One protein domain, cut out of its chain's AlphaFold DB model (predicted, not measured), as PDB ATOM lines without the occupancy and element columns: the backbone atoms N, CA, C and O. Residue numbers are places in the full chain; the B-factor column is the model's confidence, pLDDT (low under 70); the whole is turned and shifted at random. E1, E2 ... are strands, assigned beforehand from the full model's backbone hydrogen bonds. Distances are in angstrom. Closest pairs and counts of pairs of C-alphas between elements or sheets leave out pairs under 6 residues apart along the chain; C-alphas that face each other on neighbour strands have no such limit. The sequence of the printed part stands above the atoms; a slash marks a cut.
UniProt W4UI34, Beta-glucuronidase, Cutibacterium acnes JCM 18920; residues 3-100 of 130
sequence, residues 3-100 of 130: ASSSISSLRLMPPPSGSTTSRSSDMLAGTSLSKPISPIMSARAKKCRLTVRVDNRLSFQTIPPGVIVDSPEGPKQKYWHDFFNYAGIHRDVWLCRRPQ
ATOM      1  N   ALA A   3      88.713 129.212 102.982       42.81
ATOM      2  CA  ALA A   3      89.029 128.635 104.280       42.81
ATOM      3  C   ALA A   3      88.087 127.447 104.525       42.81
ATOM      4  O   ALA A   3      86.867 127.607 104.614       42.81
ATOM      5  N   SER A   4      88.643 126.236 104.602       42.66
ATOM      6  CA  SER A   4      87.931 125.090 105.165       42.66
ATOM      7  C   SER A   4      88.277 124.991 106.644       42.66
ATOM      8  O   SER A   4      89.428 124.722 106.984       42.66
ATOM      9  N   SER A   5      87.288 125.167 107.512       49.12
ATOM     10  CA  SER A   5      87.458 124.975 108.950       49.12
ATOM     11  C   SER A   5      86.642 123.764 109.384       49.12
ATOM     12  O   SER A   5      85.458 123.649 109.066       49.12
ATOM     13  N   SER A   6      87.269 122.836 110.106       50.09
ATOM     14  CA  SER A   6      86.541 121.749 110.760       50.09
ATOM     15  C   SER A   6      85.984 122.263 112.083       50.09
ATOM     16  O   SER A   6      86.749 122.695 112.942       50.09
ATOM     17  N   ILE A   7      84.666 122.186 112.277       58.00
ATOM     18  CA  ILE A   7      84.056 122.417 113.590       58.00
ATOM     19  C   ILE A   7      84.289 121.142 114.405       58.00
ATOM     20  O   ILE A   7      83.670 120.111 114.152       58.00
ATOM     21  N   SER A   8      85.247 121.179 115.330       50.62
ATOM     22  CA  SER A   8      85.652 120.019 116.137       50.62
ATOM     23  C   SER A   8      84.716 119.743 117.317       50.62
ATOM     24  O   SER A   8      84.662 118.611 117.793       50.62
ATOM     25  N   SER A   9      83.948 120.741 117.760       55.91
ATOM     26  CA  SER A   9      82.933 120.593 118.801       55.91
ATOM     27  C   SER A   9      81.766 121.540 118.538       55.91
ATOM     28  O   SER A   9      81.954 122.747 118.397       55.91
ATOM     29  N   LEU A  10      80.564 120.976 118.436       64.12
ATOM     30  CA  LEU A  10      79.316 121.709 118.268       64.12
ATOM     31  C   LEU A  10      78.584 121.699 119.609       64.12
ATOM     32  O   LEU A  10      78.395 120.632 120.196       64.12
ATOM     33  N   ARG A  11      78.174 122.869 120.104       69.62
ATOM     34  CA  ARG A  11      77.373 122.936 121.328       69.62
ATOM     35  C   ARG A  11      75.917 122.613 121.006       69.62
ATOM     36  O   ARG A  11      75.361 123.098 120.016       69.62
ATOM     37  N   LEU A  12      75.296 121.796 121.855       71.00
ATOM     38  CA  LEU A  12      73.841 121.704 121.875       71.00
ATOM     39  C   LEU A  12      73.290 123.058 122.309       71.00
ATOM     40  O   LEU A  12      73.827 123.678 123.229       71.00
ATOM     41  N   MET A  13      72.240 123.509 121.631       76.06
ATOM     42  CA  MET A  13      71.542 124.720 122.036       76.06
ATOM     43  C   MET A  13      71.035 124.534 123.475       76.06
ATOM     44  O   MET A  13      70.364 123.528 123.735       76.06
ATOM     45  N   PRO A  14      71.376 125.434 124.416       71.38
ATOM     46  CA  PRO A  14      70.846 125.347 125.768       71.38
ATOM     47  C   PRO A  14      69.315 125.461 125.725       71.38
ATOM     48  O   PRO A  14      68.777 126.109 124.818       71.38
ATOM     49  N   PRO A  15      68.592 124.838 126.675       63.41
ATOM     50  CA  PRO A  15      67.155 125.041 126.775       63.41
ATOM     51  C   PRO A  15      66.871 126.539 126.965       63.41
ATOM     52  O   PRO A  15      67.667 127.224 127.615       63.41
ATOM     53  N   PRO A  16      65.767 127.063 126.410       54.03
ATOM     54  CA  PRO A  16      65.418 128.462 126.597       54.03
ATOM     55  C   PRO A  16      65.251 128.739 128.098       54.03
ATOM     56  O   PRO A  16      64.348 128.207 128.742       54.03
ATOM     57  N   SER A  17      66.141 129.550 128.672       45.97
ATOM     58  CA  SER A  17      65.931 130.147 129.990       45.97
ATOM     59  C   SER A  17      64.748 131.104 129.872       45.97
ATOM     60  O   SER A  17      64.748 131.946 128.976       45.97
ATOM     61  N   GLY A  18      63.742 130.965 130.736       37.25
ATOM     62  CA  GLY A  18      62.436 131.642 130.663       37.25
ATOM     63  C   GLY A  18      62.417 133.173 130.806       37.25
ATOM     64  O   GLY A  18      61.436 133.712 131.299       37.25
ATOM     65  N   SER A  19      63.462 133.887 130.387       35.28
ATOM     66  CA  SER A  19      63.497 135.347 130.301       35.28
ATOM     67  C   SER A  19      63.755 135.771 128.853       35.28
ATOM     68  O   SER A  19      64.897 135.921 128.414       35.28
ATOM     69  N   THR A  20      62.685 135.943 128.084       35.16
ATOM     70  CA  THR A  20      62.724 136.603 126.776       35.16
ATOM     71  C   THR A  20      62.917 138.103 126.975       35.16
ATOM     72  O   THR A  20      61.956 138.843 127.149       35.16
ATOM     73  N   THR A  21      64.165 138.568 126.943       30.64
ATOM     74  CA  THR A  21      64.454 139.983 126.683       30.64
ATOM     75  C   THR A  21      64.334 140.203 125.179       30.64
ATOM     76  O   THR A  21      65.162 139.710 124.411       30.64
ATOM     77  N   SER A  22      63.302 140.923 124.744       34.56
ATOM     78  CA  SER A  22      63.173 141.383 123.361       34.56
ATOM     79  C   SER A  22      64.323 142.342 123.048       34.56
ATOM     80  O   SER A  22      64.332 143.488 123.495       34.56
ATOM     81  N   ARG A  23      65.329 141.876 122.307       35.44
ATOM     82  CA  ARG A  23      66.295 142.767 121.665       35.44
ATOM     83  C   ARG A  23      65.751 143.125 120.289       35.44
ATOM     84  O   ARG A  23      65.719 142.276 119.406       35.44
ATOM     85  N   SER A  24      65.349 144.381 120.122       37.97
ATOM     86  CA  SER A  24      65.211 145.016 118.813       37.97
ATOM     87  C   SER A  24      66.581 144.990 118.132       37.97
ATOM     88  O   SER A  24      67.496 145.707 118.541       37.97
ATOM     89  N   SER A  25      66.764 144.122 117.143       36.34
ATOM     90  CA  SER A  25      67.987 144.066 116.345       36.34
ATOM     91  C   SER A  25      67.715 144.556 114.929       36.34
ATOM     92  O   SER A  25      67.847 143.792 113.978       36.34
ATOM     93  N   ASP A  26      67.382 145.840 114.806       39.19
ATOM     94  CA  ASP A  26      67.643 146.601 113.583       39.19
ATOM     95  C   ASP A  26      69.100 147.075 113.623       39.19
ATOM     96  O   ASP A  26      69.447 148.200 113.970       39.19
ATOM     97  N   MET A  27      69.988 146.145 113.309       30.02
ATOM     98  CA  MET A  27      71.320 146.413 112.785       30.02
ATOM     99  C   MET A  27      71.483 145.421 111.645       30.02
ATOM    100  O   MET A  27      71.052 144.282 111.795       30.02
ATOM    101  N   LEU A  28      72.068 145.839 110.522       40.41
ATOM    102  CA  LEU A  28      72.362 145.007 109.350       40.41
ATOM    103  C   LEU A  28      73.256 143.809 109.742       40.41
ATOM    104  O   LEU A  28      74.467 143.805 109.539       40.41
ATOM    105  N   ALA A  29      72.659 142.808 110.378       37.19
ATOM    106  CA  ALA A  29      73.293 141.642 110.949       37.19
ATOM    107  C   ALA A  29      73.081 140.505 109.962       37.19
ATOM    108  O   ALA A  29      71.947 140.198 109.595       37.19
ATOM    109  N   GLY A  30      74.179 139.892 109.518       54.44
ATOM    110  CA  GLY A  30      74.140 138.793 108.559       54.44
ATOM    111  C   GLY A  30      73.052 137.776 108.907       54.44
ATOM    112  O   GLY A  30      72.883 137.379 110.064       54.44
ATOM    113  N   THR A  31      72.289 137.358 107.905       64.19
ATOM    114  CA  THR A  31      71.206 136.390 108.066       64.19
ATOM    115  C   THR A  31      71.747 135.110 108.703       64.19
ATOM    116  O   THR A  31      72.786 134.584 108.296       64.19
ATOM    117  N   SER A  32      71.095 134.621 109.759       75.75
ATOM    118  CA  SER A  32      71.423 133.313 110.332       75.75
ATOM    119  C   SER A  32      71.019 132.223 109.347       75.75
ATOM    120  O   SER A  32      69.875 132.176 108.908       75.75
ATOM    121  N   LEU A  33      71.953 131.338 109.003       80.12
ATOM    122  CA  LEU A  33      71.664 130.185 108.160       80.12
ATOM    123  C   LEU A  33      71.324 128.985 109.043       80.12
ATOM    124  O   LEU A  33      72.110 128.606 109.911       80.12
ATOM    125  N   SER A  34      70.184 128.354 108.782       85.25
ATOM    126  CA  SER A  34      69.827 127.064 109.366       85.25
ATOM    127  C   SER A  34      69.527 126.055 108.257       85.25
ATOM    128  O   SER A  34      69.124 126.422 107.153       85.25
ATOM    129  N   LYS A  35      69.770 124.768 108.524       85.12
ATOM    130  CA  LYS A  35      69.397 123.686 107.609       85.12
ATOM    131  C   LYS A  35      68.932 122.462 108.400       85.12
ATOM    132  O   LYS A  35      69.664 122.030 109.293       85.12
ATOM    133  N   PRO A  36      67.760 121.875 108.093       85.69
ATOM    134  CA  PRO A  36      67.366 120.614 108.702       85.69
ATOM    135  C   PRO A  36      68.301 119.496 108.228       85.69
ATOM    136  O   PRO A  36      68.513 119.313 107.032       85.69
ATOM    137  N   ILE A  37      68.855 118.744 109.179       85.12
ATOM    138  CA  ILE A  37      69.729 117.593 108.900       85.12
ATOM    139  C   ILE A  37      69.080 116.253 109.261       85.12
ATOM    140  O   ILE A  37      69.681 115.210 109.023       85.12
ATOM    141  N   SER A  38      67.856 116.255 109.803       81.81
ATOM    142  CA  SER A  38      67.127 115.028 110.154       81.81
ATOM    143  C   SER A  38      66.965 114.028 108.996       81.81
ATOM    144  O   SER A  38      67.056 112.841 109.290       81.81
ATOM    145  N   PRO A  39      66.822 114.424 107.709       79.75
ATOM    146  CA  PRO A  39      66.724 113.447 106.616       79.75
ATOM    147  C   PRO A  39      68.039 112.718 106.309       79.75
ATOM    148  O   PRO A  39      68.031 111.645 105.717       79.75
ATOM    149  N   ILE A  40      69.181 113.307 106.676       79.94
ATOM    150  CA  ILE A  40      70.520 112.802 106.324       79.94
ATOM    151  C   ILE A  40      71.308 112.299 107.537       79.94
ATOM    152  O   ILE A  40      72.388 111.729 107.389       79.94
ATOM    153  N   MET A  41      70.787 112.509 108.747       77.75
ATOM    154  CA  MET A  41      71.411 112.089 109.993       77.75
ATOM    155  C   MET A  41      70.598 110.961 110.622       77.75
ATOM    156  O   MET A  41      69.461 111.156 111.042       77.75
ATOM    157  N   SER A  42      71.201 109.777 110.739       77.94
ATOM    158  CA  SER A  42      70.563 108.660 111.439       77.94
ATOM    159  C   SER A  42      70.351 109.006 112.913       77.94
ATOM    160  O   SER A  42      71.300 109.350 113.618       77.94
ATOM    161  N   ALA A  43      69.122 108.833 113.403       71.00
ATOM    162  CA  ALA A  43      68.770 109.048 114.808       71.00
ATOM    163  C   ALA A  43      69.560 108.150 115.783       71.00
ATOM    164  O   ALA A  43      69.619 108.436 116.975       71.00
ATOM    165  N   ARG A  44      70.178 107.066 115.286       74.50
ATOM    166  CA  ARG A  44      71.012 106.141 116.073       74.50
ATOM    167  C   ARG A  44      72.515 106.405 115.934       74.50
ATOM    168  O   ARG A  44      73.312 105.683 116.534       74.50
ATOM    169  N   ALA A  45      72.921 107.391 115.133       77.56
ATOM    170  CA  ALA A  45      74.331 107.699 114.948       77.56
ATOM    171  C   ALA A  45      74.947 108.202 116.260       77.56
ATOM    172  O   ALA A  45      74.498 109.187 116.839       77.56
ATOM    173  N   LYS A  46      76.019 107.541 116.710       76.19
ATOM    174  CA  LYS A  46      76.780 107.955 117.902       76.19
ATOM    175  C   LYS A  46      77.741 109.117 117.624       76.19
ATOM    176  O   LYS A  46      78.195 109.769 118.555       76.19
ATOM    177  N   LYS A  47      78.088 109.356 116.351       81.94
ATOM    178  CA  LYS A  47      79.020 110.402 115.913       81.94
ATOM    179  C   LYS A  47      78.668 110.874 114.503       81.94
ATOM    180  O   LYS A  47      78.328 110.062 113.648       81.94
ATOM    181  N   CYS A  48      78.800 112.176 114.266       83.00
ATOM    182  CA  CYS A  48      78.650 112.810 112.959       83.00
ATOM    183  C   CYS A  48      79.799 113.810 112.748       83.00
ATOM    184  O   CYS A  48      80.272 114.411 113.714       83.00
ATOM    185  N   ARG A  49      80.263 113.977 111.503       85.50
ATOM    186  CA  ARG A  49      81.235 115.013 111.126       85.50
ATOM    187  C   ARG A  49      80.526 116.077 110.296       85.50
ATOM    188  O   ARG A  49      80.111 115.795 109.177       85.50
ATOM    189  N   LEU A  50      80.447 117.293 110.830       86.06
ATOM    190  CA  LEU A  50      79.966 118.464 110.103       86.06
ATOM    191  C   LEU A  50      81.164 119.236 109.538       86.06
ATOM    192  O   LEU A  50      82.053 119.648 110.280       86.06
ATOM    193  N   THR A  51      81.177 119.445 108.224       88.56
ATOM    194  CA  THR A  51      82.177 120.276 107.547       88.56
ATOM    195  C   THR A  51      81.472 121.461 106.907       88.56
ATOM    196  O   THR A  51      80.523 121.278 106.149       88.56
ATOM    197  N   VAL A  52      81.941 122.670 107.209       87.81
ATOM    198  CA  VAL A  52      81.414 123.915 106.644       87.81
ATOM    199  C   VAL A  52      82.536 124.601 105.881       87.81
ATOM    200  O   VAL A  52      83.655 124.729 106.376       87.81
ATOM    201  N   ARG A  53      82.238 125.034 104.658       90.00
ATOM    202  CA  ARG A  53      83.155 125.809 103.825       90.00
ATOM    203  C   ARG A  53      82.635 127.235 103.727       90.00
ATOM    204  O   ARG A  53      81.464 127.429 103.413       90.00
ATOM    205  N   VAL A  54      83.513 128.203 103.959       89.44
ATOM    206  CA  VAL A  54      83.204 129.632 103.835       89.44
ATOM    207  C   VAL A  54      84.041 130.204 102.693       89.44
ATOM    208  O   VAL A  54      85.244 129.942 102.610       89.44
ATOM    209  N   ASP A  55      83.403 130.949 101.790       91.00
ATOM    210  CA  ASP A  55      84.082 131.704 100.735       91.00
ATOM    211  C   ASP A  55      83.973 133.196 101.047       91.00
ATOM    212  O   ASP A  55      82.889 133.690 101.346       91.00
ATOM    213  N   ASN A  56      85.109 133.888 101.026       91.44
ATOM    214  CA  ASN A  56      85.212 135.304 101.370       91.44
ATOM    215  C   ASN A  56      85.439 136.212 100.162       91.44
ATOM    216  O   ASN A  56      85.737 137.398 100.326       91.44
ATOM    217  N   ARG A  57      85.368 135.643  98.957       94.25
ATOM    218  CA  ARG A  57      85.478 136.390  97.711       94.25
ATOM    219  C   ARG A  57      84.242 137.260  97.521       94.25
ATOM    220  O   ARG A  57      83.124 136.752  97.516       94.25
ATOM    221  N   LEU A  58      84.465 138.551  97.318       95.62
ATOM    222  CA  LEU A  58      83.422 139.507  96.964       95.62
ATOM    223  C   LEU A  58      83.419 139.725  95.451       95.62
ATOM    224  O   LEU A  58      84.480 139.783  94.819       95.62
ATOM    225  N   SER A  59      82.218 139.862  94.900       95.38
ATOM    226  CA  SER A  59      81.945 140.206  93.503       95.38
ATOM    227  C   SER A  59      81.011 141.419  93.449       95.38
ATOM    228  O   SER A  59      80.535 141.890  94.482       95.38
ATOM    229  N   PHE A  60      80.684 141.913  92.256       96.44
ATOM    230  CA  PHE A  60      79.640 142.936  92.120       96.44
ATOM    231  C   PHE A  60      78.231 142.407  92.435       96.44
ATOM    232  O   PHE A  60      77.301 143.195  92.565       96.44
ATOM    233  N   GLN A  61      78.070 141.090  92.573       96.56
ATOM    234  CA  GLN A  61      76.812 140.433  92.922       96.56
ATOM    235  C   GLN A  61      76.709 140.106  94.420       96.56
ATOM    236  O   GLN A  61      75.662 139.644  94.869       96.56
ATOM    237  N   THR A  62      77.774 140.309  95.203       94.06
ATOM    238  CA  THR A  62      77.734 140.121  96.659       94.06
ATOM    239  C   THR A  62      77.380 141.419  97.372       94.06
ATOM    240  O   THR A  62      77.623 142.515  96.872       94.06
ATOM    241  N   ILE A  63      76.861 141.283  98.590       92.44
ATOM    242  CA  ILE A  63      76.688 142.387  99.531       92.44
ATOM    243  C   ILE A  63      77.561 142.065 100.754       92.44
ATOM    244  O   ILE A  63      77.279 141.071 101.426       92.44
ATOM    245  N   PRO A  64      78.618 142.847 101.050       93.19
ATOM    246  CA  PRO A  64      79.105 144.023 100.314       93.19
ATOM    247  C   PRO A  64      79.782 143.682  98.962       93.19
ATOM    248  O   PRO A  64      80.199 142.536  98.752       93.19
ATOM    249  N   PRO A  65      79.907 144.656  98.034       95.50
ATOM    250  CA  PRO A  65      80.506 144.431  96.719       95.50
ATOM    251  C   PRO A  65      82.041 144.470  96.743       95.50
ATOM    252  O   PRO A  65      82.663 145.178  97.539       95.50
ATOM    253  N   GLY A  66      82.660 143.766  95.799       95.94
ATOM    254  CA  GLY A  66      84.102 143.822  95.555       95.94
ATOM    255  C   GLY A  66      84.498 143.130  94.254       95.94
ATOM    256  O   GLY A  66      83.641 142.694  93.491       95.94
ATOM    257  N   VAL A  67      85.798 143.035  93.987       97.00
ATOM    258  CA  VAL A  67      86.352 142.319  92.828       97.00
ATOM    259  C   VAL A  67      87.660 141.633  93.187       97.00
ATOM    260  O   VAL A  67      88.403 142.098  94.051       97.00
ATOM    261  N   ILE A  68      87.965 140.540  92.497       96.38
ATOM    262  CA  ILE A  68      89.284 139.912  92.547       96.38
ATOM    263  C   ILE A  68      90.120 140.515  91.423       96.38
ATOM    264  O   ILE A  68      89.685 140.523  90.274       96.38
ATOM    265  N   VAL A  69      91.299 141.028  91.761       95.56
ATOM    266  CA  VAL A  69      92.252 141.596  90.803       95.56
ATOM    267  C   VAL A  69      93.513 140.749  90.829       95.56
ATOM    268  O   VAL A  69      94.053 140.479  91.904       95.56
ATOM    269  N   ASP A  70      93.984 140.337  89.659       95.50
ATOM    270  CA  ASP A  70      95.251 139.624  89.544       95.50
ATOM    271  C   ASP A  70      96.421 140.553  89.875       95.50
ATOM    272  O   ASP A  70      96.465 141.714  89.461       95.50
ATOM    273  N   SER A  71      97.380 140.044  90.645       92.19
ATOM    274  CA  SER A  71      98.623 140.743  90.958       92.19
ATOM    275  C   SER A  71      99.811 139.786  90.818       92.19
ATOM    276  O   SER A  71      99.615 138.568  90.826       92.19
ATOM    277  N   PRO A  72     101.054 140.293  90.728       94.31
ATOM    278  CA  PRO A  72     102.251 139.445  90.670       94.31
ATOM    279  C   PRO A  72     102.409 138.478  91.858       94.31
ATOM    280  O   PRO A  72     103.105 137.478  91.754       94.31
ATOM    281  N   GLU A  73     101.744 138.763  92.980       92.81
ATOM    282  CA  GLU A  73     101.729 137.946  94.204       92.81
ATOM    283  C   GLU A  73     100.526 136.982  94.255       92.81
ATOM    284  O   GLU A  73     100.353 136.245  95.225       92.81
ATOM    285  N   GLY A  74      99.675 137.000  93.226       92.31
ATOM    286  CA  GLY A  74      98.429 136.249  93.139       92.31
ATOM    287  C   GLY A  74      97.170 137.125  93.233       92.31
ATOM    288  O   GLY A  74      97.246 138.342  93.401       92.31
ATOM    289  N   PRO A  75      95.979 136.513  93.108       92.75
ATOM    290  CA  PRO A  75      94.707 137.228  93.120       92.75
ATOM    291  C   PRO A  75      94.441 137.896  94.473       92.75
ATOM    292  O   PRO A  75      94.390 137.230  95.514       92.75
ATOM    293  N   LYS A  76      94.199 139.210  94.455       92.44
ATOM    294  CA  LYS A  76      93.882 140.018  95.639       92.44
ATOM    295  C   LYS A  76      92.430 140.478  95.620       92.44
ATOM    296  O   LYS A  76      91.892 140.867  94.587       92.44
ATOM    297  N   GLN A  77      91.800 140.456  96.790       94.44
ATOM    298  CA  GLN A  77      90.471 141.027  96.970       94.44
ATOM    299  C   GLN A  77      90.573 142.558  97.034       94.44
ATOM    300  O   GLN A  77      91.268 143.088  97.899       94.44
ATOM    301  N   LYS A  78      89.833 143.256  96.167       95.38
ATOM    302  CA  LYS A  78      89.587 144.701  96.229       95.38
ATOM    303  C   LYS A  78      88.132 144.963  96.622       95.38
ATOM    304  O   LYS A  78      87.225 144.263  96.171       95.38
ATOM    305  N   TYR A  79      87.929 145.961  97.468       95.31
ATOM    306  CA  TYR A  79      86.632 146.446  97.942       95.31
ATOM    307  C   TYR A  79      86.759 147.930  98.299       95.31
ATOM    308  O   TYR A  79      87.869 148.458  98.375       95.31
ATOM    309  N   TRP A  80      85.623 148.599  98.491       96.25
ATOM    310  CA  TRP A  80      85.550 150.044  98.746       96.25
ATOM    311  C   TRP A  80      84.968 150.395 100.119       96.25
ATOM    312  O   TRP A  80      84.612 151.541 100.365       96.25
ATOM    313  N   HIS A  81      84.857 149.413 101.013       94.19
ATOM    314  CA  HIS A  81      84.515 149.652 102.409       94.19
ATOM    315  C   HIS A  81      85.783 149.831 103.262       94.19
ATOM    316  O   HIS A  81      86.797 149.185 103.004       94.19
ATOM    317  N   ASP A  82      85.708 150.663 104.304       94.19
ATOM    318  CA  ASP A  82      86.845 151.035 105.172       94.19
ATOM    319  C   ASP A  82      86.997 150.136 106.419       94.19
ATOM    320  O   ASP A  82      87.436 150.536 107.491       94.19
ATOM    321  N   PHE A  83      86.579 148.878 106.300       91.62
ATOM    322  CA  PHE A  83      86.839 147.838 107.294       91.62
ATOM    323  C   PHE A  83      87.561 146.664 106.638       91.62
ATOM    324  O   PHE A  83      87.404 146.400 105.443       91.62
ATOM    325  N   PHE A  84      88.357 145.932 107.413       90.00
ATOM    326  CA  PHE A  84      89.018 144.731 106.914       90.00
ATOM    327  C   PHE A  84      87.990 143.620 106.636       90.00
ATOM    328  O   PHE A  84      87.134 143.349 107.480       90.00
ATOM    329  N   ASN A  85      88.078 142.949 105.479       91.31
ATOM    330  CA  ASN A  85      87.168 141.863 105.084       91.31
ATOM    331  C   ASN A  85      87.472 140.555 105.849       91.31
ATOM    332  O   ASN A  85      87.977 139.577 105.285       91.31
ATOM    333  N   TYR A  86      87.206 140.552 107.157       90.50
ATOM    334  CA  TYR A  86      87.305 139.355 107.988       90.50
ATOM    335  C   TYR A  86      86.344 138.273 107.494       90.50
ATOM    336  O   TYR A  86      85.192 138.534 107.165       90.50
ATOM    337  N   ALA A  87      86.816 137.030 107.505       87.56
ATOM    338  CA  ALA A  87      86.065 135.874 107.039       87.56
ATOM    339  C   ALA A  87      86.039 134.762 108.085       87.56
ATOM    340  O   ALA A  87      86.783 134.798 109.066       87.56
ATOM    341  N   GLY A  88      85.197 133.758 107.853       87.81
ATOM    342  CA  GLY A  88      85.063 132.590 108.716       87.81
ATOM    343  C   GLY A  88      83.725 132.548 109.449       87.81
ATOM    344  O   GLY A  88      82.748 133.167 109.037       87.81
ATOM    345  N   ILE A  89      83.676 131.762 110.521       89.88
ATOM    346  CA  ILE A  89      82.472 131.560 111.331       89.88
ATOM    347  C   ILE A  89      82.521 132.551 112.493       89.88
ATOM    348  O   ILE A  89      83.195 132.310 113.490       89.88
ATOM    349  N   HIS A  90      81.849 133.694 112.340       86.06
ATOM    350  CA  HIS A  90      81.895 134.791 113.322       86.06
ATOM    351  C   HIS A  90      80.883 134.658 114.463       86.06
ATOM    352  O   HIS A  90      80.989 135.368 115.457       86.06
ATOM    353  N   ARG A  91      79.887 133.779 114.322       86.81
ATOM    354  CA  ARG A  91      78.830 133.563 115.318       86.81
ATOM    355  C   ARG A  91      78.785 132.105 115.742       86.81
ATOM    356  O   ARG A  91      79.221 131.228 114.999       86.81
ATOM    357  N   ASP A  92      78.234 131.869 116.927       87.31
ATOM    358  CA  ASP A  92      78.054 130.523 117.455       87.31
ATOM    359  C   ASP A  92      77.281 129.628 116.481       87.31
ATOM    360  O   ASP A  92      76.299 130.036 115.854       87.31
ATOM    361  N   VAL A  93      77.719 128.373 116.400       85.69
ATOM    362  CA  VAL A  93      77.021 127.315 115.674       85.69
ATOM    363  C   VAL A  93      76.339 126.425 116.701       85.69
ATOM    364  O   VAL A  93      76.974 125.957 117.647       85.69
ATOM    365  N   TRP A  94      75.050 126.173 116.493       87.44
ATOM    366  CA  TRP A  94      74.228 125.381 117.398       87.44
ATOM    367  C   TRP A  94      73.667 124.154 116.694       87.44
ATOM    368  O   TRP A  94      73.235 124.230 115.542       87.44
ATOM    369  N   LEU A  95      73.615 123.037 117.417       87.19
ATOM    370  CA  LEU A  95      72.729 121.929 117.079       87.19
ATOM    371  C   LEU A  95      71.497 121.997 117.970       87.19
ATOM    372  O   LEU A  95      71.609 121.950 119.196       87.19
ATOM    373  N   CYS A  96      70.325 122.071 117.356       86.00
ATOM    374  CA  CYS A  96      69.052 122.053 118.060       86.00
ATOM    375  C   CYS A  96      68.146 120.947 117.513       86.00
ATOM    376  O   CYS A  96      68.325 120.446 116.400       86.00
ATOM    377  N   ARG A  97      67.158 120.561 118.320       85.06
ATOM    378  CA  ARG A  97      66.096 119.632 117.933       85.06
ATOM    379  C   ARG A  97      64.767 120.365 118.017       85.06
ATOM    380  O   ARG A  97      64.513 121.055 118.998       85.06
ATOM    381  N   ARG A  98      63.918 120.174 117.009       86.75
ATOM    382  CA  ARG A  98      62.538 120.671 116.980       86.75
ATOM    383  C   ARG A  98      61.563 119.487 116.914       86.75
ATOM    384  O   ARG A  98      61.928 118.456 116.339       86.75
ATOM    385  N   PRO A  99      60.370 119.583 117.526       89.00
ATOM    386  CA  PRO A  99      59.309 118.598 117.328       89.00
ATOM    387  C   PRO A  99      58.822 118.594 115.869       89.00
ATOM    388  O   PRO A  99      59.067 119.542 115.122       89.00
ATOM    389  N   GLN A 100      58.134 117.520 115.460       87.62
ATOM    390  CA  GLN A 100      57.617 117.389 114.090       87.62
ATOM    391  C   GLN A 100      56.680 118.549 113.736       87.62
ATOM    392  O   GLN A 100      56.847 119.162 112.687       87.62
TER     393      GLN A 100
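AT A GLANCE: This is residues 3 to 100 of the 130 residues of the protein "Beta-glucuronidase" of Cutibacterium acnes JCM 18920 (UniProt W4UI34). Little regular structure is present: an open chain of loops holds two small two-stranded hairpins, E1 with E2 and, at one end of the length, E3 with E4. Residues 16 to 29 and 39 to 48 stick out as loops, and residues 80 to 100 run back from E4 toward the other end. The printed part has 98 residues, with no named helix and strands E1 to E4 in chain order, 17 residues, all strand, both sheets antiparallel. It is only just loose, close to extended: radius of gyration of the C-alphas 18.4 A, spans 52 by 36 by 21 A.

IN THESE COORDINATES: E1, residues 3 to 6, begins at C-alpha (89.029, 128.635, 104.280) and measures 9.8 A. E2, residues 51 to 55, measures 13.4 A; E3, residues 66 to 69, 9.7 A; E4, residues 76 to 79, 10.0 A, ending at C-alpha (86.632, 146.446, 97.942).

HOW THE PARTS SIT: Hairpin E1 and E2 is antiparallel at 162 degrees, with N 54 and O 3 within hydrogen-bond range, 3.5 A. Hairpin E3 and E4 is antiparallel at 151 degrees, with N 78 and O 67 at 2.8 A. E2 and E3 are apart. Residues 11 to 12 pair with 94 to 95, parallel.

THE WHOLE: The C-alphas of Gly 18 and Pro 72, the farthest apart, are 57.0 A apart. The printed part has no cut; the link E1 to E2 is long, 44 residues. Residues 3 to 11 and 15 to 31 have pLDDT under 70.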